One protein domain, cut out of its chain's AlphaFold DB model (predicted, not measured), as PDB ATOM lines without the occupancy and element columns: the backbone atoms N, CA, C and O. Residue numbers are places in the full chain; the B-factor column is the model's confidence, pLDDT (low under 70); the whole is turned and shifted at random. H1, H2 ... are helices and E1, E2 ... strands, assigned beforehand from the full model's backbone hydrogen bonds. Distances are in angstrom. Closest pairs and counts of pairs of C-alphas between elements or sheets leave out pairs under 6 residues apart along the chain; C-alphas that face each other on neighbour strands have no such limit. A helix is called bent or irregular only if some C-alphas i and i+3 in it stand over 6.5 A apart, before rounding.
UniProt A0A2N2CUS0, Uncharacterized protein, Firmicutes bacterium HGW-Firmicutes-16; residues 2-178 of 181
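What this domain is: This is residues 2 to 178 of the 181 residues of an uncharacterized protein of Firmicutes bacterium HGW-Firmicutes-16 (UniProt A0A2N2CUS0). One very long helix, H1, runs into a compact head, where a four-stranded sheet curls round its last part; residues 2 to 43 stick out as a free arm that makes the length. In the head, short H2 packs on the end of H1, and kinked H3 covers the edge strand E4. The printed part has 177 residues, with three named helices and then four named strands, H1 H2 H3 E1 E2 E3 E4, of mixed class; the sheet is antiparallel, in the order E1 E2 E3 E4. The whole is extended, with a radius of gyration of the C-alphas of 26.3 A and spans of 97 by 37 by 29 A.

How they stand to each other: Start on H1, residues 2 to 65, and go to its residues 48 to 64, round which the twisted sheet of E1, residues 102 to 108, E2, residues 138 to 148, E3, residues 152 to 161, and E4, residues 167 to 177, curls. H1 on one face of this sheet makes two layers, a helix layer and a strand layer; the closest C-alphas of H1 and E3 are those of Leu 56 and Ile 157, 7.4 A apart. H2, residues 68 to 73, touches residues 58 to 63 of H1 alone, closest at the C-alphas of Thr 62 and Phe 71, 5.5 A; this helical hairpin has a shallow tilt of 19 degrees, opposite ways. H3, residues 77 to 97, is on the sheet over E4, at a height over the sheet of 9.0 A, with the C-alphas of Met 94 and Leu 174 closest at 6.8 A. H3 is irregular, with C-alphas 82 and 85 8.5 A apart and a kink of 88 degrees near residue 84. The strands form a meander, each the antiparallel neighbour of the one before: look for N 106 and O 145 between E1 and E2, 2.8 A, N 144 and O 155 between E2 and E3, 2.8 A, and N 156 and O 173 between E3 and E4, 2.8 A, within hydrogen-bond range. Every O i to N i+4 pair is within range in H1 and H2, but 14 of 17 in H3.

Where its parts are: Find C-alpha 2 at (-91.129, -65.868, 5.050); from there H1 runs 95.1 A to C-alpha 65 at (-3.528, -38.619, 30.246). H2 spans 8.6 A and H3 26.1 A. E1 spans 16.3 A, E2 29.9 A, E3 28.4 A and E4 28.3 A, ending at C-alpha 177, (-5.442, -47.016, 9.910).

The domain as a whole: The C-alphas farthest apart are those of Ala 2 and Asp 96, 97.3 A. The printed part has no cut, and the link from E1 to E2 is long, with 29 residues. Low pLDDT, under 70, includes residues 2 to 21 and 123 to 136.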
ATOM      1  N   ALA A   2     -92.028 -66.949   5.491       56.44
ATOM      2  CA  ALA A   2     -91.129 -65.868   5.050       56.44
ATOM      3  C   ALA A   2     -90.487 -65.036   6.190       56.44
ATOM      4  O   ALA A   2     -89.317 -64.667   6.107       56.44
ATOM      5  N   TYR A   3     -91.205 -64.807   7.298       57.38
ATOM      6  CA  TYR A   3     -90.711 -64.002   8.427       57.38
ATOM      7  C   TYR A   3     -89.496 -64.627   9.143       57.38
ATOM      8  O   TYR A   3     -88.553 -63.925   9.514       57.38
ATOM      9  N   ASN A   4     -89.458 -65.959   9.270       57.59
ATOM     10  CA  ASN A   4     -88.335 -66.665   9.900       57.59
ATOM     11  C   ASN A   4     -87.078 -66.674   9.014       57.59
ATOM     12  O   ASN A   4     -85.966 -66.592   9.535       57.59
ATOM     13  N   MET A   5     -87.243 -66.693   7.687       62.06
ATOM     14  CA  MET A   5     -86.129 -66.606   6.736       62.06
ATOM     15  C   MET A   5     -85.475 -65.214   6.746       62.06
ATOM     16  O   MET A   5     -84.249 -65.108   6.801       62.06
ATOM     17  N   HIS A   6     -86.278 -64.145   6.797       60.09
ATOM     18  CA  HIS A   6     -85.775 -62.769   6.853       60.09
ATOM     19  C   HIS A   6     -85.021 -62.475   8.166       60.09
ATOM     20  O   HIS A   6     -83.976 -61.819   8.171       60.09
ATOM     21  N   ARG A   7     -85.497 -63.019   9.297       58.59
ATOM     22  CA  ARG A   7     -84.859 -62.834  10.613       58.59
ATOM     23  C   ARG A   7     -83.497 -63.537  10.710       58.59
ATOM     24  O   ARG A   7     -82.553 -62.968  11.261       58.59
ATOM     25  N   LEU A   8     -83.363 -64.729  10.122       57.50
ATOM     26  CA  LEU A   8     -82.087 -65.452  10.030       57.50
ATOM     27  C   LEU A   8     -81.059 -64.712   9.160       57.50
ATOM     28  O   LEU A   8     -79.880 -64.664   9.520       57.50
ATOM     29  N   PHE A   9     -81.498 -64.088   8.062       57.75
ATOM     30  CA  PHE A   9     -80.621 -63.312   7.181       57.75
ATOM     31  C   PHE A   9     -80.059 -62.067   7.888       57.75
ATOM     32  O   PHE A   9     -78.847 -61.836   7.864       57.75
ATOM     33  N   CYS A  10     -80.902 -61.331   8.624       56.78
ATOM     34  CA  CYS A  10     -80.467 -60.175   9.413       56.78
ATOM     35  C   CYS A  10     -79.445 -60.551  10.499       56.78
ATOM     36  O   CYS A  10     -78.435 -59.867  10.643       56.78
ATOM     37  N   ILE A  11     -79.639 -61.657  11.230       62.50
ATOM     38  CA  ILE A  11     -78.696 -62.099  12.279       62.50
ATOM     39  C   ILE A  11     -77.346 -62.519  11.678       62.50
ATOM     40  O   ILE A  11     -76.294 -62.202  12.238       62.50
ATOM     41  N   LYS A  12     -77.354 -63.214  10.532       58.94
ATOM     42  CA  LYS A  12     -76.125 -63.651   9.847       58.94
ATOM     43  C   LYS A  12     -75.335 -62.453   9.308       58.94
ATOM     44  O   LYS A  12     -74.117 -62.406   9.486       58.94
ATOM     45  N   SER A  13     -76.032 -61.459   8.753       60.16
ATOM     46  CA  SER A  13     -75.435 -60.209   8.265       60.16
ATOM     47  C   SER A  13     -74.859 -59.358   9.409       60.16
ATOM     48  O   SER A  13     -73.704 -58.932   9.351       60.16
ATOM     49  N   ASN A  14     -75.577 -59.226  10.534       62.00
ATOM     50  CA  ASN A  14     -75.088 -58.482  11.704       62.00
ATOM     51  C   ASN A  14     -73.872 -59.162  12.368       62.00
ATOM     52  O   ASN A  14     -72.905 -58.494  12.736       62.00
ATOM     53  N   LYS A  15     -73.855 -60.504  12.448       62.06
ATOM     54  CA  LYS A  15     -72.679 -61.268  12.913       62.06
ATOM     55  C   LYS A  15     -71.453 -61.047  12.016       62.06
ATOM     56  O   LYS A  15     -70.342 -60.949  12.535       62.06
ATOM     57  N   GLN A  16     -71.633 -60.945  10.696       61.88
ATOM     58  CA  GLN A  16     -70.536 -60.652   9.765       61.88
ATOM     59  C   GLN A  16     -70.005 -59.220   9.916       61.88
ATOM     60  O   GLN A  16     -68.785 -59.033   9.921       61.88
ATOM     61  N   ILE A  17     -70.884 -58.229  10.096       63.50
ATOM     62  CA  ILE A  17     -70.490 -56.832  10.338       63.50
ATOM     63  C   ILE A  17     -69.691 -56.735  11.642       63.50
ATOM     64  O   ILE A  17     -68.549 -56.285  11.609       63.50
ATOM     65  N   ILE A  18     -70.208 -57.265  12.758       63.91
ATOM     66  CA  ILE A  18     -69.520 -57.252  14.065       63.91
ATOM     67  C   ILE A  18     -68.140 -57.925  13.984       63.91
ATOM     68  O   ILE A  18     -67.170 -57.412  14.547       63.91
ATOM     69  N   ARG A  19     -68.016 -59.048  13.259       63.03
ATOM     70  CA  ARG A  19     -66.735 -59.752  13.074       63.03
ATOM     71  C   ARG A  19     -65.727 -58.910  12.285       63.03
ATOM     72  O   ARG A  19     -64.575 -58.814  12.705       63.03
ATOM     73  N   LYS A  20     -66.155 -58.237  11.208       67.62
ATOM     74  CA  LYS A  20     -65.303 -57.302  10.449       67.62
ATOM     75  C   LYS A  20     -64.875 -56.101  11.299       67.62
ATOM     76  O   LYS A  20     -63.706 -55.724  11.261       67.62
ATOM     77  N   THR A  21     -65.770 -55.529  12.106       68.06
ATOM     78  CA  THR A  21     -65.437 -54.395  12.985       68.06
ATOM     79  C   THR A  21     -64.454 -54.798  14.088       68.06
ATOM     80  O   THR A  21     -63.540 -54.036  14.392       68.06
ATOM     81  N   ARG A  22     -64.583 -56.010  14.654       71.00
ATOM     82  CA  ARG A  22     -63.613 -56.558  15.623       71.00
ATOM     83  C   ARG A  22     -62.231 -56.775  15.004       71.00
ATOM     84  O   ARG A  22     -61.246 -56.394  15.625       71.00
ATOM     85  N   MET A  23     -62.152 -57.303  13.781       79.38
ATOM     86  CA  MET A  23     -60.871 -57.466  13.082       79.38
ATOM     87  C   MET A  23     -60.189 -56.128  12.777       79.38
ATOM     88  O   MET A  23     -58.987 -56.008  12.977       79.38
ATOM     89  N   LYS A  24     -60.946 -55.103  12.362       75.75
ATOM     90  CA  LYS A  24     -60.396 -53.753  12.147       75.75
ATOM     91  C   LYS A  24     -59.839 -53.144  13.436       75.75
ATOM     92  O   LYS A  24     -58.742 -52.604  13.422       75.75
ATOM     93  N   LYS A  25     -60.563 -53.269  14.556       78.94
ATOM     94  CA  LYS A  25     -60.097 -52.791  15.870       78.94
ATOM     95  C   LYS A  25     -58.841 -53.530  16.345       78.94
ATOM     96  O   LYS A  25     -57.930 -52.889  16.849       78.94
ATOM     97  N   PHE A  26     -58.776 -54.846  16.140       81.81
ATOM     98  CA  PHE A  26     -57.590 -55.646  16.458       81.81
ATOM     99  C   PHE A  26     -56.379 -55.248  15.603       81.81
ATOM    100  O   PHE A  26     -55.290 -55.086  16.138       81.81
ATOM    101  N   LEU A  27     -56.567 -55.021  14.299       83.75
ATOM    102  CA  LEU A  27     -55.499 -54.552  13.411       83.75
ATOM    103  C   LEU A  27     -54.940 -53.198  13.869       83.75
ATOM    104  O   LEU A  27     -53.729 -53.035  13.951       83.75
ATOM    105  N   ILE A  28     -55.820 -52.248  14.210       89.12
ATOM    106  CA  ILE A  28     -55.414 -50.936  14.733       89.12
ATOM    107  C   ILE A  28     -54.636 -51.102  16.039       89.12
ATOM    108  O   ILE A  28     -53.580 -50.502  16.192       89.12
ATOM    109  N   PHE A  29     -55.110 -51.952  16.951       87.31
ATOM    110  CA  PHE A  29     -54.404 -52.236  18.199       87.31
ATOM    111  C   PHE A  29     -52.999 -52.812  17.954       87.31
ATOM    112  O   PHE A  29     -52.034 -52.311  18.519       87.31
ATOM    113  N   MET A  30     -52.864 -53.794  17.055       83.75
ATOM    114  CA  MET A  30     -51.561 -54.367  16.688       83.75
ATOM    115  C   MET A  30     -50.627 -53.324  16.061       83.75
ATOM    116  O   MET A  30     -49.444 -53.290  16.394       83.75
ATOM    117  N   LEU A  31     -51.152 -52.440  15.205       84.44
ATOM    118  CA  LEU A  31     -50.383 -51.335  14.628       84.44
ATOM    119  C   LEU A  31     -49.903 -50.364  15.715       84.44
ATOM    120  O   LEU A  31     -48.716 -50.043  15.751       84.44
ATOM    121  N   CYS A  32     -50.772 -49.966  16.646       85.62
ATOM    122  CA  CYS A  32     -50.394 -49.113  17.773       85.62
ATOM    123  C   CYS A  32     -49.320 -49.767  18.658       85.62
ATOM    124  O   CYS A  32     -48.341 -49.109  18.998       85.62
ATOM    125  N   CYS A  33     -49.447 -51.058  18.982       83.94
ATOM    126  CA  CYS A  33     -48.427 -51.784  19.743       83.94
ATOM    127  C   CYS A  33     -47.089 -51.859  18.996       83.94
ATOM    128  O   CYS A  33     -46.047 -51.660  19.614       83.94
ATOM    129  N   SER A  34     -47.106 -52.094  17.678       79.56
ATOM    130  CA  SER A  34     -45.879 -52.111  16.871       79.56
ATOM    131  C   SER A  34     -45.195 -50.743  16.823       79.56
ATOM    132  O   SER A  34     -43.984 -50.677  16.985       79.56
ATOM    133  N   MET A  35     -45.960 -49.650  16.702       77.38
ATOM    134  CA  MET A  35     -45.411 -48.293  16.745       77.38
ATOM    135  C   MET A  35     -44.763 -47.993  18.098       77.38
ATOM    136  O   MET A  35     -43.622 -47.548  18.124       77.38
ATOM    137  N   ILE A  36     -45.450 -48.285  19.210       75.19
ATOM    138  CA  ILE A  36     -44.897 -48.087  20.560       75.19
ATOM    139  C   ILE A  36     -43.604 -48.893  20.726       75.19
ATOM    140  O   ILE A  36     -42.601 -48.336  21.153       75.19
ATOM    141  N   PHE A  37     -43.596 -50.165  20.316       72.00
ATOM    142  CA  PHE A  37     -42.408 -51.014  20.388       72.00
ATOM    143  C   PHE A  37     -41.244 -50.487  19.531       72.00
ATOM    144  O   PHE A  37     -40.091 -50.511  19.963       72.00
ATOM    145  N   CYS A  38     -41.527 -49.980  18.327       71.81
ATOM    146  CA  CYS A  38     -40.523 -49.346  17.476       71.81
ATOM    147  C   CYS A  38     -39.912 -48.112  18.151       71.81
ATOM    148  O   CYS A  38     -38.693 -48.000  18.187       71.81
ATOM    149  N   PHE A  39     -40.717 -47.226  18.744       71.69
ATOM    150  CA  PHE A  39     -40.179 -46.056  19.447       71.69
ATOM    151  C   PHE A  39     -39.340 -46.454  20.663       71.69
ATOM    152  O   PHE A  39     -38.202 -46.009  20.779       71.69
ATOM    153  N   THR A  40     -39.836 -47.363  21.507       68.75
ATOM    154  CA  THR A  40     -39.090 -47.800  22.696       68.75
ATOM    155  C   THR A  40     -37.797 -48.530  22.334       68.75
ATOM    156  O   THR A  40     -36.795 -48.376  23.020       68.75
ATOM    157  N   SER A  41     -37.780 -49.315  21.252       68.31
ATOM    158  CA  SER A  41     -36.550 -49.972  20.785       68.31
ATOM    159  C   SER A  41     -35.550 -48.987  20.172       68.31
ATOM    160  O   SER A  41     -34.349 -49.143  20.390       68.31
ATOM    161  N   CYS A  42     -36.018 -47.952  19.466       70.00
ATOM    162  CA  CYS A  42     -35.163 -46.871  18.972       70.00
ATOM    163  C   CYS A  42     -34.525 -46.066  20.114       70.00
ATOM    164  O   CYS A  42     -33.326 -45.807  20.058       70.00
ATOM    165  N   GLU A  43     -35.295 -45.714  21.146       68.50
ATOM    166  CA  GLU A  43     -34.790 -45.012  22.334       68.50
ATOM    167  C   GLU A  43     -33.735 -45.849  23.069       68.50
ATOM    168  O   GLU A  43     -32.631 -45.371  23.320       68.50
ATOM    169  N   VAL A  44     -34.013 -47.137  23.309       72.44
ATOM    170  CA  VAL A  44     -33.047 -48.056  23.937       72.44
ATOM    171  C   VAL A  44     -31.764 -48.172  23.110       72.44
ATOM    172  O   VAL A  44     -30.671 -48.141  23.667       72.44
ATOM    173  N   MET A  45     -31.860 -48.271  21.782       76.12
ATOM    174  CA  MET A  45     -30.678 -48.336  20.917       76.12
ATOM    175  C   MET A  45     -29.858 -47.037  20.956       76.12
ATOM    176  O   MET A  45     -28.629 -47.079  20.933       76.12
ATOM    177  N   GLN A  46     -30.520 -45.881  21.022       74.50
ATOM    178  CA  GLN A  46     -29.847 -44.591  21.143       74.50
ATOM    179  C   GLN A  46     -29.071 -44.483  22.460       74.50
ATOM    180  O   GLN A  46     -27.915 -44.058  22.450       74.50
ATOM    181  N   ASP A  47     -29.667 -44.925  23.564       75.88
ATOM    182  CA  ASP A  47     -29.019 -44.925  24.875       75.88
ATOM    183  C   ASP A  47     -27.833 -45.896  24.929       75.88
ATOM    184  O   ASP A  47     -26.769 -45.557  25.450       75.88
ATOM    185  N   LEU A  48     -27.960 -47.078  24.320       81.25
ATOM    186  CA  LEU A  48     -26.858 -48.036  24.202       81.25
ATOM    187  C   LEU A  48     -25.693 -47.477  23.365       81.25
ATOM    188  O   LEU A  48     -24.529 -47.620  23.744       81.25
ATOM    189  N   ASN A  49     -25.984 -46.784  22.260       83.44
ATOM    190  CA  ASN A  49     -24.956 -46.092  21.476       83.44
ATOM    191  C   ASN A  49     -24.258 -45.004  22.302       83.44
ATOM    192  O   ASN A  49     -23.041 -44.868  22.225       83.44
ATOM    193  N   TRP A  50     -25.003 -44.273  23.134       83.06
ATOM    194  CA  TRP A  50     -24.441 -43.236  23.997       83.06
ATOM    195  C   TRP A  50     -23.508 -43.804  25.076       83.06
ATOM    196  O   TRP A  50     -22.420 -43.267  25.284       83.06
ATOM    197  N   VAL A  51     -23.879 -44.916  25.729       86.69
ATOM    198  CA  VAL A  51     -22.989 -45.615  26.679       86.69
ATOM    199  C   VAL A  51     -21.680 -46.000  25.996       86.69
ATOM    200  O   VAL A  51     -20.602 -45.731  26.524       86.69
ATOM    201  N   SER A  52     -21.772 -46.574  24.800       88.56
ATOM    202  CA  SER A  52     -20.597 -46.963  24.030       88.56
ATOM    203  C   SER A  52     -19.721 -45.768  23.636       88.56
ATOM    204  O   SER A  52     -18.497 -45.843  23.750       88.56
ATOM    205  N   ASP A  53     -20.325 -44.655  23.216       89.12
ATOM    206  CA  ASP A  53     -19.603 -43.426  22.876       89.12
ATOM    207  C   ASP A  53     -18.856 -42.858  24.087       89.12
ATOM    208  O   ASP A  53     -17.709 -42.433  23.963       89.12
ATOM    209  N   ASN A  54     -19.459 -42.906  25.277       89.50
ATOM    210  CA  ASN A  54     -18.756 -42.502  26.492       89.50
ATOM    211  C   ASN A  54     -17.607 -43.433  26.837       89.50
ATOM    212  O   ASN A  54     -16.558 -42.943  27.234       89.50
ATOM    213  N   LEU A  55     -17.783 -44.750  26.698       92.62
ATOM    214  CA  LEU A  55     -16.696 -45.698  26.934       92.62
ATOM    215  C   LEU A  55     -15.520 -45.415  25.995       92.62
ATOM    216  O   LEU A  55     -14.386 -45.360  26.462       92.62
ATOM    217  N   LEU A  56     -15.780 -45.149  24.709       94.19
ATOM    218  CA  LEU A  56     -14.745 -44.725  23.765       94.19
ATOM    219  C   LEU A  56     -14.042 -43.448  24.229       94.19
ATOM    220  O   LEU A  56     -12.816 -43.419  24.295       94.19
ATOM    221  N   ILE A  57     -14.799 -42.392  24.529       92.69
ATOM    222  CA  ILE A  57     -14.224 -41.102  24.924       92.69
ATOM    223  C   ILE A  57     -13.395 -41.251  26.203       92.69
ATOM    224  O   ILE A  57     -12.295 -40.708  26.278       92.69
ATOM    225  N   SER A  58     -13.877 -42.022  27.178       93.12
ATOM    226  CA  SER A  58     -13.140 -42.305  28.409       93.12
ATOM    227  C   SER A  58     -11.853 -43.086  28.143       93.12
ATOM    228  O   SER A  58     -10.819 -42.735  28.701       93.12
ATOM    229  N   VAL A  59     -11.873 -44.086  27.254       94.75
ATOM    230  CA  VAL A  59     -10.651 -44.793  26.833       94.75
ATOM    231  C   VAL A  59      -9.641 -43.807  26.254       94.75
ATOM    232  O   VAL A  59      -8.499 -43.765  26.708       94.75
ATOM    233  N   LEU A  60     -10.055 -42.990  25.283       94.19
ATOM    234  CA  LEU A  60      -9.174 -42.013  24.638       94.19
ATOM    235  C   LEU A  60      -8.583 -41.045  25.667       94.19
ATOM    236  O   LEU A  60      -7.374 -40.836  25.695       94.19
ATOM    237  N   TYR A  61      -9.417 -40.539  26.577       93.12
ATOM    238  CA  TYR A  61      -8.982 -39.664  27.660       93.12
ATOM    239  C   TYR A  61      -7.933 -40.333  28.559       93.12
ATOM    240  O   TYR A  61      -6.910 -39.722  28.868       93.12
ATOM    241  N   THR A  62      -8.153 -41.585  28.963       94.88
ATOM    242  CA  THR A  62      -7.200 -42.308  29.822       94.88
ATOM    243  C   THR A  62      -5.869 -42.569  29.117       94.88
ATOM    244  O   THR A  62      -4.815 -42.382  29.723       94.88
ATOM    245  N   LEU A  63      -5.887 -42.892  27.818       93.12
ATOM    246  CA  LEU A  63      -4.673 -43.039  27.009       93.12
ATOM    247  C   LEU A  63      -3.920 -41.711  26.884       93.12
ATOM    248  O   LEU A  63      -2.700 -41.674  27.037       93.12
ATOM    249  N   GLU A  64      -4.616 -40.606  26.632       92.94
ATOM    250  CA  GLU A  64      -4.004 -39.279  26.484       92.94
ATOM    251  C   GLU A  64      -3.365 -38.778  27.783       92.94
ATOM    252  O   GLU A  64      -2.277 -38.205  27.744       92.94
ATOM    253  N   ASN A  65      -3.991 -39.061  28.928       92.69
ATOM    254  CA  ASN A  65      -3.528 -38.619  30.246       92.69
ATOM    255  C   ASN A  65      -2.627 -39.631  30.970       92.69
ATOM    256  O   ASN A  65      -2.193 -39.357  32.086       92.69
ATOM    257  N   ASN A  66      -2.321 -40.771  30.343       93.50
ATOM    258  CA  ASN A  66      -1.554 -41.857  30.956       93.50
ATOM    259  C   ASN A  66      -2.173 -42.363  32.281       93.50
ATOM    260  O   ASN A  66      -1.465 -42.639  33.248       93.50
ATOM    261  N   ASP A  67      -3.505 -42.430  32.325       95.06
ATOM    262  CA  ASP A  67      -4.296 -42.779  33.508       95.06
ATOM    263  C   ASP A  67      -4.689 -44.264  33.488       95.06
ATOM    264  O   ASP A  67      -5.766 -44.644  33.019       95.06
ATOM    265  N   VAL A  68      -3.779 -45.108  33.981       94.69
ATOM    266  CA  VAL A  68      -3.944 -46.572  34.024       94.69
ATOM    267  C   VAL A  68      -5.110 -46.976  34.929       94.69
ATOM    268  O   VAL A  68      -5.924 -47.822  34.557       94.69
ATOM    269  N   ASP A  69      -5.227 -46.347  36.101       93.62
ATOM    270  CA  ASP A  69      -6.284 -46.640  37.074       93.62
ATOM    271  C   ASP A  69      -7.659 -46.255  36.516       93.62
ATOM    272  O   ASP A  69      -8.622 -47.028  36.602       93.62
ATOM    273  N   GLY A  70      -7.742 -45.082  35.881       93.19
ATOM    274  CA  GLY A  70      -8.925 -44.632  35.163       93.19
ATOM    275  C   GLY A  70      -9.311 -45.602  34.052       93.19
ATOM    276  O   GLY A  70     -10.478 -45.985  33.972       93.19
ATOM    277  N   PHE A  71      -8.350 -46.075  33.255       93.88
ATOM    278  CA  PHE A  71      -8.605 -47.064  32.205       93.88
ATOM    279  C   PHE A  71      -9.130 -48.384  32.773       93.88
ATOM    280  O   PHE A  71     -10.134 -48.913  32.293       93.88
ATOM    281  N   ALA A  72      -8.503 -48.893  33.833       93.62
ATOM    282  CA  ALA A  72      -8.923 -50.121  34.491       93.62
ATOM    283  C   ALA A  72     -10.348 -50.001  35.065       93.62
ATOM    284  O   ALA A  72     -11.135 -50.947  34.984       93.62
ATOM    285  N   SER A  73     -10.726 -48.817  35.554       92.94
ATOM    286  CA  SER A  73     -12.075 -48.541  36.064       92.94
ATOM    287  C   SER A  73     -13.183 -48.595  34.999       92.94
ATOM    288  O   SER A  73     -14.356 -48.727  35.350       92.94
ATOM    289  N   LEU A  74     -12.837 -48.546  33.704       93.62
ATOM    290  CA  LEU A  74     -13.798 -48.687  32.600       93.62
ATOM    291  C   LEU A  74     -14.267 -50.135  32.403       93.62
ATOM    292  O   LEU A  74     -15.262 -50.379  31.715       93.62
ATOM    293  N   PHE A  75     -13.560 -51.105  32.984       91.31
ATOM    294  CA  PHE A  75     -13.926 -52.516  32.939       91.31
ATOM    295  C   PHE A  75     -14.921 -52.855  34.048       91.31
ATOM    296  O   PHE A  75     -14.929 -52.266  35.128       91.31
ATOM    297  N   LEU A  76     -15.758 -53.868  33.808       85.38
ATOM    298  CA  LEU A  76     -16.679 -54.343  34.841       85.38
ATOM    299  C   LEU A  76     -15.901 -54.780  36.101       85.38
ATOM    300  O   LEU A  76     -14.926 -55.527  35.970       85.38
ATOM    301  N   PRO A  77     -16.367 -54.463  37.328       83.56
ATOM    302  CA  PRO A  77     -15.666 -54.847  38.560       83.56
ATOM    303  C   PRO A  77     -15.411 -56.354  38.691       83.56
ATOM    304  O   PRO A  77     -14.418 -56.785  39.274       83.56
ATOM    305  N   SER A  78     -16.309 -57.175  38.135       82.25
ATOM    306  CA  SER A  78     -16.128 -58.629  38.074       82.25
ATOM    307  C   SER A  78     -14.989 -59.057  37.145       82.25
ATOM    308  O   SER A  78     -14.378 -60.086  37.396       82.25
ATOM    309  N   TYR A  79     -14.709 -58.285  36.095       80.00
ATOM    310  CA  TYR A  79     -13.630 -58.541  35.142       80.00
ATOM    311  C   TYR A  79     -12.282 -58.046  35.677       80.00
ATOM    312  O   TYR A  79     -11.282 -58.750  35.570       80.00
ATOM    313  N   LEU A  80     -12.282 -56.885  36.342       84.94
ATOM    314  CA  LEU A  80     -11.099 -56.279  36.954       84.94
ATOM    315  C   LEU A  80     -10.407 -57.223  37.948       84.94
ATOM    316  O   LEU A  80      -9.202 -57.442  37.865       84.94
ATOM    317  N   LYS A  81     -11.177 -57.829  38.865       83.50
ATOM    318  CA  LYS A  81     -10.640 -58.685  39.942       83.50
ATOM    319  C   LYS A  81      -9.793 -59.858  39.446       83.50
ATOM    320  O   LYS A  81      -8.928 -60.319  40.182       83.50
ATOM    321  N   SER A  82     -10.067 -60.355  38.244       84.06
ATOM    322  CA  SER A  82      -9.392 -61.527  37.685       84.06
ATOM    323  C   SER A  82      -8.360 -61.185  36.611       84.06
ATOM    324  O   SER A  82      -7.549 -62.047  36.301       84.06
ATOM    325  N   ASN A  83      -8.368 -59.960  36.069       88.25
ATOM    326  CA  ASN A  83      -7.605 -59.618  34.860       88.25
ATOM    327  C   ASN A  83      -6.823 -58.297  34.962       88.25
ATOM    328  O   ASN A  83      -6.362 -57.800  33.941       88.25
ATOM    329  N   LEU A  84      -6.663 -57.708  36.155       90.56
ATOM    330  CA  LEU A  84      -6.006 -56.401  36.323       90.56
ATOM    331  C   LEU A  84      -4.651 -56.313  35.601       90.56
ATOM    332  O   LEU A  84      -4.436 -55.396  34.820       90.56
ATOM    333  N   SER A  85      -3.779 -57.309  35.777       91.19
ATOM    334  CA  SER A  85      -2.454 -57.308  35.147       91.19
ATOM    335  C   SER A  85      -2.496 -57.430  33.619       91.19
ATOM    336  O   SER A  85      -1.590 -56.962  32.936       91.19
ATOM    337  N   GLU A  86      -3.525 -58.066  33.055       92.00
ATOM    338  CA  GLU A  86      -3.729 -58.123  31.603       92.00
ATOM    339  C   GLU A  86      -4.282 -56.800  31.069       92.00
ATOM    340  O   GLU A  86      -3.898 -56.366  29.984       92.00
ATOM    341  N   ILE A  87      -5.145 -56.140  31.844       92.12
ATOM    342  CA  ILE A  87      -5.695 -54.820  31.527       92.12
ATOM    343  C   ILE A  87      -4.577 -53.773  31.514       92.12
ATOM    344  O   ILE A  87      -4.479 -53.020  30.550       92.12
ATOM    345  N   GLU A  88      -3.699 -53.772  32.518       92.69
ATOM    346  CA  GLU A  88      -2.526 -52.886  32.584       92.69
ATOM    347  C   GLU A  88      -1.590 -53.108  31.388       92.69
ATOM    348  O   GLU A  88      -1.258 -52.165  30.678       92.69
ATOM    349  N   LYS A  89      -1.258 -54.366  31.064       92.50
ATOM    350  CA  LYS A  89      -0.456 -54.682  29.865       92.50
ATOM    351  C   LYS A  89      -1.123 -54.232  28.569       92.50
ATOM    352  O   LYS A  89      -0.443 -53.829  27.629       92.50
ATOM    353  N   THR A  90      -2.447 -54.346  28.496       92.81
ATOM    354  CA  THR A  90      -3.216 -53.882  27.338       92.81
ATOM    355  C   THR A  90      -3.152 -52.365  27.232       92.81
ATOM    356  O   THR A  90      -2.982 -51.853  26.129       92.81
ATOM    357  N   PHE A  91      -3.244 -51.654  28.358       94.12
ATOM    358  CA  PHE A  91      -3.072 -50.208  28.403       94.12
ATOM    359  C   PHE A  91      -1.689 -49.797  27.901       94.12
ATOM    360  O   PHE A  91      -1.617 -48.986  26.982       94.12
ATOM    361  N   ASP A  92      -0.623 -50.396  28.434       92.88
ATOM    362  CA  ASP A  92       0.756 -50.097  28.031       92.88
ATOM    363  C   ASP A  92       0.947 -50.321  26.527       92.88
ATOM    364  O   ASP A  92       1.395 -49.429  25.808       92.88
ATOM    365  N   ALA A  93       0.495 -51.474  26.019       90.88
ATOM    366  CA  ALA A  93       0.548 -51.764  24.593       90.88
ATOM    367  C   ALA A  93      -0.239 -50.727  23.778       90.88
ATOM    368  O   ALA A  93       0.276 -50.188  22.806       90.88
ATOM    369  N   MET A  94      -1.478 -50.404  24.158       92.62
ATOM    370  CA  MET A  94      -2.272 -49.391  23.454       92.62
ATOM    371  C   MET A  94      -1.620 -48.011  23.498       92.62
ATOM    372  O   MET A  94      -1.686 -47.286  22.507       92.62
ATOM    373  N   LYS A  95      -0.991 -47.649  24.617       90.25
ATOM    374  CA  LYS A  95      -0.313 -46.370  24.798       90.25
ATOM    375  C   LYS A  95       0.899 -46.235  23.881       90.25
ATOM    376  O   LYS A  95       1.099 -45.158  23.324       90.25
ATOM    377  N   ASP A  96       1.638 -47.322  23.671       89.12
ATOM    378  CA  ASP A  96       2.764 -47.358  22.737       89.12
ATOM    379  C   ASP A  96       2.326 -47.136  21.277       89.12
ATOM    380  O   ASP A  96       3.069 -46.533  20.508       89.12
ATOM    381  N   TYR A  97       1.119 -47.573  20.894       89.12
ATOM    382  CA  TYR A  97       0.575 -47.392  19.535       89.12
ATOM    383  C   TYR A  97      -0.240 -46.102  19.341       89.12
ATOM    384  O   TYR A  97      -0.410 -45.637  18.211       89.12
ATOM    385  N   TYR A  98      -0.816 -45.548  20.408       90.44
ATOM    386  CA  TYR A  98      -1.721 -44.403  20.329       90.44
ATOM    387  C   TYR A  98      -0.961 -43.078  20.440       90.44
ATOM    388  O   TYR A  98      -0.322 -42.772  21.450       90.44
ATOM    389  N   HIS A  99      -1.073 -42.252  19.403       90.38
ATOM    390  CA  HIS A  99      -0.362 -40.990  19.283       90.38
ATOM    391  C   HIS A  99      -1.307 -39.825  18.993       90.38
ATOM    392  O   HIS A  99      -2.255 -39.910  18.205       90.38
ATOM    393  N   GLY A 100      -0.981 -38.690  19.611       89.06
ATOM    394  CA  GLY A 100      -1.742 -37.459  19.469       89.06
ATOM    395  C   GLY A 100      -2.944 -37.358  20.403       89.06
ATOM    396  O   GLY A 100      -3.093 -38.128  21.352       89.06
ATOM    397  N   SER A 101      -3.787 -36.371  20.120       91.00
ATOM    398  CA  SER A 101      -5.049 -36.112  20.807       91.00
ATOM    399  C   SER A 101      -6.217 -36.292  19.844       91.00
ATOM    400  O   SER A 101      -6.241 -35.707  18.753       91.00
ATOM    401  N   ALA A 102      -7.204 -37.089  20.235       91.00
ATOM    402  CA  ALA A 102      -8.384 -37.341  19.430       91.00
ATOM    403  C   ALA A 102      -9.230 -36.068  19.303       91.00
ATOM    404  O   ALA A 102      -9.590 -35.413  20.282       91.00
ATOM    405  N   ASN A 103      -9.596 -35.728  18.068       90.75
ATOM    406  CA  ASN A 103     -10.433 -34.565  17.773       90.75
ATOM    407  C   ASN A 103     -11.834 -34.962  17.291       90.75
ATOM    408  O   ASN A 103     -12.797 -34.213  17.502       90.75
ATOM    409  N   ALA A 104     -11.974 -36.144  16.689       90.75
ATOM    410  CA  ALA A 104     -13.231 -36.631  16.154       90.75
ATOM    411  C   ALA A 104     -13.305 -38.160  16.137       90.75
ATOM    412  O   ALA A 104     -12.291 -38.850  16.038       90.75
ATOM    413  N   TYR A 105     -14.529 -38.679  16.170       92.00
ATOM    414  CA  TYR A 105     -14.809 -40.099  16.002       92.00
ATOM    415  C   TYR A 105     -16.100 -40.332  15.207       92.00
ATOM    416  O   TYR A 105     -16.936 -39.438  15.060       92.00
ATOM    417  N   ALA A 106     -16.269 -41.544  14.689       89.50
ATOM    418  CA  ALA A 106     -17.509 -42.021  14.085       89.50
ATOM    419  C   ALA A 106     -17.670 -43.526  14.327       89.50
ATOM    420  O   ALA A 106     -16.689 -44.268  14.293       89.50
ATOM    421  N   ILE A 107     -18.906 -43.987  14.522       87.94
ATOM    422  CA  ILE A 107     -19.210 -45.425  14.553       87.94
ATOM    423  C   ILE A 107     -19.050 -45.974  13.133       87.94
ATOM    424  O   ILE A 107     -19.562 -45.400  12.168       87.94
ATOM    425  N   GLN A 108     -18.353 -47.096  13.007       84.00
ATOM    426  CA  GLN A 108     -18.168 -47.831  11.767       84.00
ATOM    427  C   GLN A 108     -18.939 -49.150  11.834       84.00
ATOM    428  O   GLN A 108     -18.648 -50.019  12.651       84.00
ATOM    429  N   TYR A 109     -19.925 -49.306  10.952       71.69
ATOM    430  CA  TYR A 109     -20.790 -50.493  10.933       71.69
ATOM    431  C   TYR A 109     -20.188 -51.677  10.167       71.69
ATOM    432  O   TYR A 109     -20.644 -52.807  10.313       71.69
ATOM    433  N   THR A 110     -19.170 -51.431   9.342       65.31
ATOM    434  CA  THR A 110     -18.571 -52.428   8.448       65.31
ATOM    435  C   THR A 110     -17.065 -52.222   8.351       65.31
ATOM    436  O   THR A 110     -16.626 -51.113   8.047       65.31
ATOM    437  N   LEU A 111     -16.286 -53.291   8.538       57.97
ATOM    438  CA  LEU A 111     -14.818 -53.283   8.428       57.97
ATOM    439  C   LEU A 111     -14.312 -52.846   7.040       57.97
ATOM    440  O   LEU A 111     -13.261 -52.225   6.941       57.97
ATOM    441  N   GLU A 112     -15.072 -53.151   5.985       54.78
ATOM    442  CA  GLU A 112     -14.629 -53.043   4.585       54.78
ATOM    443  C   GLU A 112     -15.125 -51.787   3.847       54.78
ATOM    444  O   GLU A 112     -14.705 -51.540   2.720       54.78
ATOM    445  N   ALA A 113     -16.006 -50.972   4.443       45.12
ATOM    446  CA  ALA A 113     -16.625 -49.845   3.739       45.12
ATOM    447  C   ALA A 113     -16.467 -48.501   4.459       45.12
ATOM    448  O   ALA A 113     -16.483 -48.407   5.687       45.12
ATOM    449  N   SER A 114     -16.397 -47.440   3.648       53.41
ATOM    450  CA  SER A 114     -16.368 -46.023   4.035       53.41
ATOM    451  C   SER A 114     -17.667 -45.518   4.682       53.41
ATOM    452  O   SER A 114     -17.786 -44.325   4.972       53.41
ATOM    453  N   THR A 115     -18.643 -46.398   4.926       54.06
ATOM    454  CA  THR A 115     -19.904 -46.105   5.618       54.06
ATOM    455  C   THR A 115     -19.667 -45.872   7.105       54.06
ATOM    456  O   THR A 115     -19.901 -46.727   7.962       54.06
ATOM    457  N   ARG A 116     -19.183 -44.667   7.397       64.12
ATOM    458  CA  ARG A 116     -19.112 -44.090   8.735       64.12
ATOM    459  C   ARG A 116     -20.477 -43.513   9.090       64.12
ATOM    460  O   ARG A 116     -21.179 -42.973   8.229       64.12
ATOM    461  N   SER A 117     -20.846 -43.596  10.363       73.75
ATOM    462  CA  SER A 117     -21.913 -42.755  10.891       73.75
ATOM    463  C   SER A 117     -21.498 -41.274  10.828       73.75
ATOM    464  O   SER A 117     -20.433 -40.904  10.322       73.75
ATOM    465  N   LYS A 118     -22.357 -40.388  11.332       79.12
ATOM    466  CA  LYS A 118     -22.035 -38.966  11.460       79.12
ATOM    467  C   LYS A 118     -20.734 -38.784  12.259       79.12
ATOM    468  O   LYS A 118     -20.627 -39.282  13.374       79.12
ATOM    469  N   ILE A 119     -19.788 -38.020  11.706       80.56
ATOM    470  CA  ILE A 119     -18.555 -37.646  12.410       80.56
ATOM    471  C   ILE A 119     -18.909 -36.715  13.573       80.56
ATOM    472  O   ILE A 119     -19.476 -35.634  13.373       80.56
ATOM    473  N   ASN A 120     -18.551 -37.137  14.780       80.88
ATOM    474  CA  ASN A 120     -18.736 -36.402  16.020       80.88
ATOM    475  C   ASN A 120     -17.399 -35.801  16.459       80.88
ATOM    476  O   ASN A 120     -16.391 -36.496  16.531       80.88
ATOM    477  N   ALA A 121     -17.384 -34.502  16.756       80.06
ATOM    478  CA  ALA A 121     -16.216 -33.847  17.341       80.06
ATOM    479  C   ALA A 121     -16.196 -34.075  18.856       80.06
ATOM    480  O   ALA A 121     -17.193 -33.784  19.519       80.06
ATOM    481  N   ILE A 122     -15.064 -34.514  19.407       78.69
ATOM    482  CA  ILE A 122     -14.941 -34.865  20.835       78.69
ATOM    483  C   ILE A 122     -15.161 -33.640  21.734       78.69
ATOM    484  O   ILE A 122     -15.882 -33.718  22.723       78.69
ATOM    485  N   SER A 123     -14.667 -32.461  21.336       61.53
ATOM    486  CA  SER A 123     -14.860 -31.202  22.079       61.53
ATOM    487  C   SER A 123     -16.316 -30.720  22.168       61.53
ATOM    488  O   SER A 123     -16.628 -29.844  22.975       61.53
ATOM    489  N   LYS A 124     -17.225 -31.271  21.348       46.88
ATOM    490  CA  LYS A 124     -18.664 -30.955  21.376       46.88
ATOM    491  C   LYS A 124     -19.484 -31.978  22.157       46.88
ATOM    492  O   LYS A 124     -20.660 -31.719  22.420       46.88
ATOM    493  N   THR A 125     -18.893 -33.098  22.563       53.75
ATOM    494  CA  THR A 125     -19.573 -34.120  23.358       53.75
ATOM    495  C   THR A 125     -19.528 -33.717  24.831       53.75
ATOM    496  O   THR A 125     -18.726 -34.215  25.613       53.75
ATOM    497  N   LYS A 126     -20.373 -32.759  25.236       41.25
ATOM    498  CA  LYS A 126     -20.608 -32.511  26.667       41.25
ATOM    499  C   LYS A 126     -21.243 -33.771  27.254       41.25
ATOM    500  O   LYS A 126     -22.410 -34.045  26.983       41.25
ATOM    501  N   MET A 127     -20.473 -34.521  28.038       43.44
ATOM    502  CA  MET A 127     -20.967 -35.657  28.811       43.44
ATOM    503  C   MET A 127     -21.971 -35.144  29.848       43.44
ATOM    504  O   MET A 127     -21.606 -34.598  30.887       43.44
ATOM    505  N   SER A 128     -23.259 -35.243  29.535       38.00
ATOM    506  CA  SER A 128     -24.320 -35.059  30.519       38.00
ATOM    507  C   SER A 128     -24.360 -36.265  31.455       38.00
ATOM    508  O   SER A 128     -24.207 -37.398  31.005       38.00
ATOM    509  N   LEU A 129     -24.614 -36.023  32.743       40.72
ATOM    510  CA  LEU A 129     -24.934 -37.073  33.711       40.72
ATOM    511  C   LEU A 129     -26.103 -37.912  33.184       40.72
ATOM    512  O   LEU A 129     -27.191 -37.389  32.940       40.72
ATOM    513  N   PHE A 130     -25.862 -39.206  33.014       44.03
ATOM    514  CA  PHE A 130     -26.851 -40.175  32.570       44.03
ATOM    515  C   PHE A 130     -27.108 -41.184  33.668       44.03
ATOM    516  O   PHE A 130     -26.197 -41.610  34.378       44.03
ATOM    517  N   ASN A 131     -28.366 -41.587  33.762       46.88
ATOM    518  CA  ASN A 131     -28.763 -42.693  34.602       46.88
ATOM    519  C   ASN A 131     -28.873 -43.927  33.712       46.88
ATOM    520  O   ASN A 131     -29.809 -43.978  32.912       46.88
ATOM    521  N   PRO A 132     -27.977 -44.921  33.851       49.59
ATOM    522  CA  PRO A 132     -28.072 -46.140  33.071       49.59
ATOM    523  C   PRO A 132     -29.465 -46.764  33.174       49.59
ATOM    524  O   PRO A 132     -30.122 -46.757  34.228       49.59
ATOM    525  N   LEU A 133     -29.966 -47.205  32.022       55.78
ATOM    526  CA  LEU A 133     -31.324 -47.708  31.871       55.78
ATOM    527  C   LEU A 133     -31.532 -48.989  32.685       55.78
ATOM    528  O   LEU A 133     -30.620 -49.795  32.856       55.78
ATOM    529  N   HIS A 134     -32.769 -49.222  33.124       50.38
ATOM    530  CA  HIS A 134     -33.217 -50.562  33.512       50.38
ATOM    531  C   HIS A 134     -33.437 -51.398  32.241       50.38
ATOM    532  O   HIS A 134     -34.567 -51.608  31.811       50.38
ATOM    533  N   THR A 135     -32.358 -51.830  31.592       52.91
ATOM    534  CA  THR A 135     -32.432 -52.806  30.499       52.91
ATOM    535  C   THR A 135     -32.218 -54.216  31.041       52.91
ATOM    536  O   THR A 135     -31.610 -54.421  32.094       52.91
ATOM    537  N   SER A 136     -32.710 -55.212  30.302       60.66
ATOM    538  CA  SER A 136     -32.152 -56.564  30.371       60.66
ATOM    539  C   SER A 136     -30.647 -56.518  30.080       60.66
ATOM    540  O   SER A 136     -30.159 -55.541  29.507       60.66
ATOM    541  N   GLU A 137     -29.918 -57.565  30.462       76.44
ATOM    542  CA  GLU A 137     -28.502 -57.692  30.115       76.44
ATOM    543  C   GLU A 137     -28.290 -57.427  28.616       76.44
ATOM    544  O   GLU A 137     -28.999 -57.986  27.775       76.44
ATOM    545  N   ALA A 138     -27.361 -56.528  28.295       78.50
ATOM    546  CA  ALA A 138     -27.033 -56.145  26.928       78.50
ATOM    547  C   ALA A 138     -25.535 -56.336  26.703       78.50
ATOM    548  O   ALA A 138     -24.731 -55.962  27.552       78.50
ATOM    549  N   SER A 139     -25.168 -56.908  25.560       82.50
ATOM    550  CA  SER A 139     -23.781 -57.070  25.126       82.50
ATOM    551  C   SER A 139     -23.659 -56.511  23.719       82.50
ATOM    552  O   SER A 139     -24.415 -56.907  22.828       82.50
ATOM    553  N   LEU A 140     -22.751 -55.555  23.535       86.44
ATOM    554  CA  LEU A 140     -22.571 -54.846  22.277       86.44
ATOM    555  C   LEU A 140     -21.099 -54.775  21.892       86.44
ATOM    556  O   LEU A 140     -20.205 -54.706  22.733       86.44
ATOM    557  N   ASN A 141     -20.879 -54.769  20.579       87.12
ATOM    558  CA  ASN A 141     -19.576 -54.602  19.961       87.12
ATOM    559  C   ASN A 141     -19.663 -53.424  18.997       87.12
ATOM    560  O   ASN A 141     -20.408 -53.490  18.017       87.12
ATOM    561  N   HIS A 142     -18.894 -52.373  19.253       89.62
ATOM    562  CA  HIS A 142     -18.799 -51.232  18.354       89.62
ATOM    563  C   HIS A 142     -17.378 -51.067  17.842       89.62
ATOM    564  O   HIS A 142     -16.403 -51.240  18.571       89.62
ATOM    565  N   THR A 143     -17.282 -50.741  16.557       90.50
ATOM    566  CA  THR A 143     -16.035 -50.317  15.927       90.50
ATOM    567  C   THR A 143     -16.120 -48.819  15.711       90.50
ATOM    568  O   THR A 143     -17.116 -48.316  15.193       90.50
ATOM    569  N   TYR A 144     -15.076 -48.115  16.106       91.19
ATOM    570  CA  TYR A 144     -14.978 -46.674  16.028       91.19
ATOM    571  C   TYR A 144     -13.818 -46.290  15.141       91.19
ATOM    572  O   TYR A 144     -12.686 -46.685  15.388       91.19
ATOM    573  N   TYR A 145     -14.102 -45.467  14.145       90.50
ATOM    574  CA  TYR A 145     -13.071 -44.692  13.488       90.50
ATOM    575  C   TYR A 145     -12.762 -43.471  14.353       90.50
ATOM    576  O   TYR A 145     -13.673 -42.708  14.679       90.50
ATOM    577  N   VAL A 146     -11.498 -43.285  14.712       91.19
ATOM    578  CA  VAL A 146     -11.008 -42.167  15.521       91.19
ATOM    579  C   VAL A 146      -9.936 -41.430  14.737       91.19
ATOM    580  O   VAL A 146      -9.028 -42.045  14.185       91.19
ATOM    581  N   LYS A 147     -10.040 -40.105  14.703       91.25
ATOM    582  CA  LYS A 147      -9.038 -39.227  14.109       91.25
ATOM    583  C   LYS A 147      -8.350 -38.431  15.211       91.25
ATOM    584  O   LYS A 147      -9.020 -37.734  15.982       91.25
ATOM    585  N   THR A 148      -7.027 -38.527  15.274       91.38
ATOM    586  CA  THR A 148      -6.191 -37.668  16.118       91.38
ATOM    587  C   THR A 148      -5.590 -36.539  15.283       91.38
ATOM    588  O   THR A 148      -5.907 -36.359  14.102       91.38
ATOM    589  N   ASP A 149      -4.778 -35.694  15.906       90.00
ATOM    590  CA  ASP A 149      -3.944 -34.709  15.214       90.00
ATOM    591  C   ASP A 149      -2.710 -35.332  14.535       90.00
ATOM    592  O   ASP A 149      -2.040 -34.646  13.761       90.00
ATOM    593  N   LYS A 150      -2.406 -36.608  14.813       89.88
ATOM    594  CA  LYS A 150      -1.269 -37.346  14.246       89.88
ATOM    595  C   LYS A 150      -1.699 -38.416  13.258       89.88
ATOM    596  O   LYS A 150      -1.182 -38.460  12.149       89.88
ATOM    597  N   ASP A 151      -2.666 -39.227  13.659       90.50
ATOM    598  CA  ASP A 151      -2.957 -40.521  13.063       90.50
ATOM    599  C   ASP A 151      -4.466 -40.785  13.008       90.50
ATOM    600  O   ASP A 151      -5.296 -40.055  13.564       90.50
ATOM    601  N   GLU A 152      -4.831 -41.860  12.317       90.06
ATOM    602  CA  GLU A 152      -6.194 -42.373  12.285       90.06
ATOM    603  C   GLU A 152      -6.210 -43.810  12.816       90.06
ATOM    604  O   GLU A 152      -5.300 -44.602  12.573       90.06
ATOM    605  N   TYR A 153      -7.248 -44.154  13.572       89.81
ATOM    606  CA  TYR A 153      -7.346 -45.431  14.268       89.81
ATOM    607  C   TYR A 153      -8.719 -46.064  14.086       89.81
ATOM    608  O   TYR A 153      -9.736 -45.375  13.979       89.81
ATOM    609  N   LEU A 154      -8.746 -47.393  14.118       90.38
ATOM    610  CA  LEU A 154      -9.941 -48.185  14.366       90.38
ATOM    611  C   LEU A 154      -9.869 -48.763  15.776       90.38
ATOM    612  O   LEU A 154      -8.969 -49.545  16.087       90.38
ATOM    613  N   ILE A 155     -10.824 -48.390  16.621       91.75
ATOM    614  CA  ILE A 155     -10.940 -48.879  17.994       91.75
ATOM    615  C   ILE A 155     -12.180 -49.756  18.104       91.75
ATOM    616  O   ILE A 155     -13.297 -49.327  17.829       91.75
ATOM    617  N   PHE A 156     -11.982 -50.996  18.521       92.19
ATOM    618  CA  PHE A 156     -13.033 -51.973  18.759       92.19
ATOM    619  C   PHE A 156     -13.296 -52.028  20.253       92.19
ATOM    620  O   PHE A 156     -12.369 -52.284  21.018       92.19
ATOM    621  N   ILE A 157     -14.543 -51.811  20.660       92.44
ATOM    622  CA  ILE A 157     -14.967 -51.887  22.057       92.44
ATOM    623  C   ILE A 157     -16.081 -52.919  22.167       92.44
ATOM    624  O   ILE A 157     -17.160 -52.762  21.589       92.44
ATOM    625  N   SER A 158     -15.804 -53.961  22.941       91.44
ATOM    626  CA  SER A 158     -16.772 -54.934  23.433       91.44
ATOM    627  C   SER A 158     -17.136 -54.569  24.864       91.44
ATOM    628  O   SER A 158     -16.251 -54.398  25.708       91.44
ATOM    629  N   TRP A 159     -18.426 -54.441  25.156       92.81
ATOM    630  CA  TRP A 159     -18.893 -54.060  26.486       92.81
ATOM    631  C   TRP A 159     -20.233 -54.708  26.823       92.81
ATOM    632  O   TRP A 159     -20.989 -55.132  25.945       92.81
ATOM    633  N   ILE A 160     -20.510 -54.801  28.123       90.38
ATOM    634  CA  ILE A 160     -21.731 -55.401  28.661       90.38
ATOM    635  C   ILE A 160     -22.381 -54.428  29.644       90.38
ATOM    636  O   ILE A 160     -21.678 -53.805  30.436       90.38
ATOM    637  N   GLN A 161     -23.711 -54.350  29.633       87.06
ATOM    638  CA  GLN A 161     -24.533 -53.758  30.690       87.06
ATOM    639  C   GLN A 161     -25.313 -54.855  31.409       87.06
ATOM    640  O   GLN A 161     -26.044 -55.627  30.790       87.06
ATOM    641  N   LYS A 162     -25.182 -54.906  32.732       84.12
ATOM    642  CA  LYS A 162     -25.908 -55.808  33.621       84.12
ATOM    643  C   LYS A 162     -27.271 -55.217  34.019       84.12
ATOM    644  O   LYS A 162     -27.449 -53.997  34.002       84.12
ATOM    645  N   PRO A 163     -28.227 -56.048  34.477       78.62
ATOM    646  CA  PRO A 163     -29.559 -55.586  34.892       78.62
ATOM    647  C   PRO A 163     -29.562 -54.580  36.053       78.62
ATOM    648  O   PRO A 163     -30.499 -53.794  36.199       78.62
ATOM    649  N   ASN A 164     -28.519 -54.602  36.889       79.19
ATOM    650  CA  ASN A 164     -28.311 -53.648  37.981       79.19
ATOM    651  C   ASN A 164     -27.741 -52.304  37.506       79.19
ATOM    652  O   ASN A 164     -27.394 -51.481  38.346       79.19
ATOM    653  N   LYS A 165     -27.691 -52.081  36.185       73.62
ATOM    654  CA  LYS A 165     -27.207 -50.869  35.522       73.62
ATOM    655  C   LYS A 165     -25.690 -50.691  35.522       73.62
ATOM    656  O   LYS A 165     -25.216 -49.711  34.953       73.62
ATOM    657  N   ASP A 166     -24.941 -51.636  36.083       82.75
ATOM    658  CA  ASP A 166     -23.491 -51.664  35.927       82.75
ATOM    659  C   ASP A 166     -23.162 -51.969  34.471       82.75
ATOM    660  O   ASP A 166     -23.683 -52.927  33.900       82.75
ATOM    661  N   TYR A 167     -22.268 -51.196  33.875       88.38
ATOM    662  CA  TYR A 167     -21.741 -51.477  32.551       88.38
ATOM    663  C   TYR A 167     -20.225 -51.352  32.558       88.38
ATOM    664  O   TYR A 167     -19.646 -50.718  33.438       88.38
ATOM    665  N   GLY A 168     -19.576 -51.979  31.587       91.50
ATOM    666  CA  GLY A 168     -18.140 -51.848  31.430       91.50
ATOM    667  C   GLY A 168     -17.599 -52.650  30.264       91.50
ATOM    668  O   GLY A 168     -18.275 -53.517  29.699       91.50
ATOM    669  N   ILE A 169     -16.360 -52.332  29.921       92.31
ATOM    670  CA  ILE A 169     -15.607 -52.973  28.853       92.31
ATOM    671  C   ILE A 169     -15.305 -54.422  29.251       92.31
ATOM    672  O   ILE A 169     -14.998 -54.731  30.405       92.31
ATOM    673  N   THR A 170     -15.419 -55.315  28.276       90.19
ATOM    674  CA  THR A 170     -14.999 -56.720  28.363       90.19
ATOM    675  C   THR A 170     -13.891 -57.048  27.370       90.19
ATOM    676  O   THR A 170     -13.162 -58.016  27.570       90.19
ATOM    677  N   GLY A 171     -13.722 -56.232  26.330       87.69
ATOM    678  CA  GLY A 171     -12.625 -56.349  25.382       87.69
ATOM    679  C   GLY A 171     -12.396 -55.043  24.637       87.69
ATOM    680  O   GLY A 171     -13.339 -54.318  24.323       87.69
ATOM    681  N   ILE A 172     -11.132 -54.752  24.348       91.88
ATOM    682  CA  ILE A 172     -10.743 -53.597  23.556       91.88
ATOM    683  C   ILE A 172      -9.604 -53.957  22.611       91.88
ATOM    684  O   ILE A 172      -8.725 -54.749  22.948       91.88
ATOM    685  N   ARG A 173      -9.635 -53.392  21.407       90.31
ATOM    686  CA  ARG A 173      -8.565 -53.535  20.418       90.31
ATOM    687  C   ARG A 173      -8.385 -52.226  19.673       90.31
ATOM    688  O   ARG A 173      -9.366 -51.588  19.307       90.31
ATOM    689  N   LEU A 174      -7.139 -51.871  19.394       89.81
ATOM    690  CA  LEU A 174      -6.768 -50.710  18.594       89.81
ATOM    691  C   LEU A 174      -6.003 -51.172  17.351       89.81
ATOM    692  O   LEU A 174      -5.153 -52.056  17.435       89.81
ATOM    693  N   LEU A 175      -6.332 -50.592  16.201       87.44
ATOM    694  CA  LEU A 175      -5.611 -50.745  14.940       87.44
ATOM    695  C   LEU A 175      -5.304 -49.356  14.387       87.44
ATOM    696  O   LEU A 175      -6.200 -48.517  14.323       87.44
ATOM    697  N   GLN A 176      -4.073 -49.122  13.952       82.75
ATOM    698  CA  GLN A 176      -3.732 -47.910  13.212       82.75
ATOM    699  C   GLN A 176      -4.175 -48.064  11.756       82.75
ATOM    700  O   GLN A 176      -3.959 -49.103  11.130       82.75
ATOM    701  N   TYR A 177      -4.852 -47.046  11.240       71.00
ATOM    702  CA  TYR A 177      -5.442 -47.016   9.910       71.00
ATOM    703  C   TYR A 177      -4.826 -45.851   9.130       71.00
ATOM    704  O   TYR A 177      -4.664 -44.764   9.671       71.00
ATOM    705  N   GLY A 178      -4.485 -46.052   7.857       57.06
ATOM    706  CA  GLY A 178      -3.970 -44.967   7.009       57.06
ATOM    707  C   GLY A 178      -2.453 -44.745   7.030       57.06
ATOM    708  O   GLY A 178      -2.000 -43.765   6.449       57.06
TER     709      GLY A 178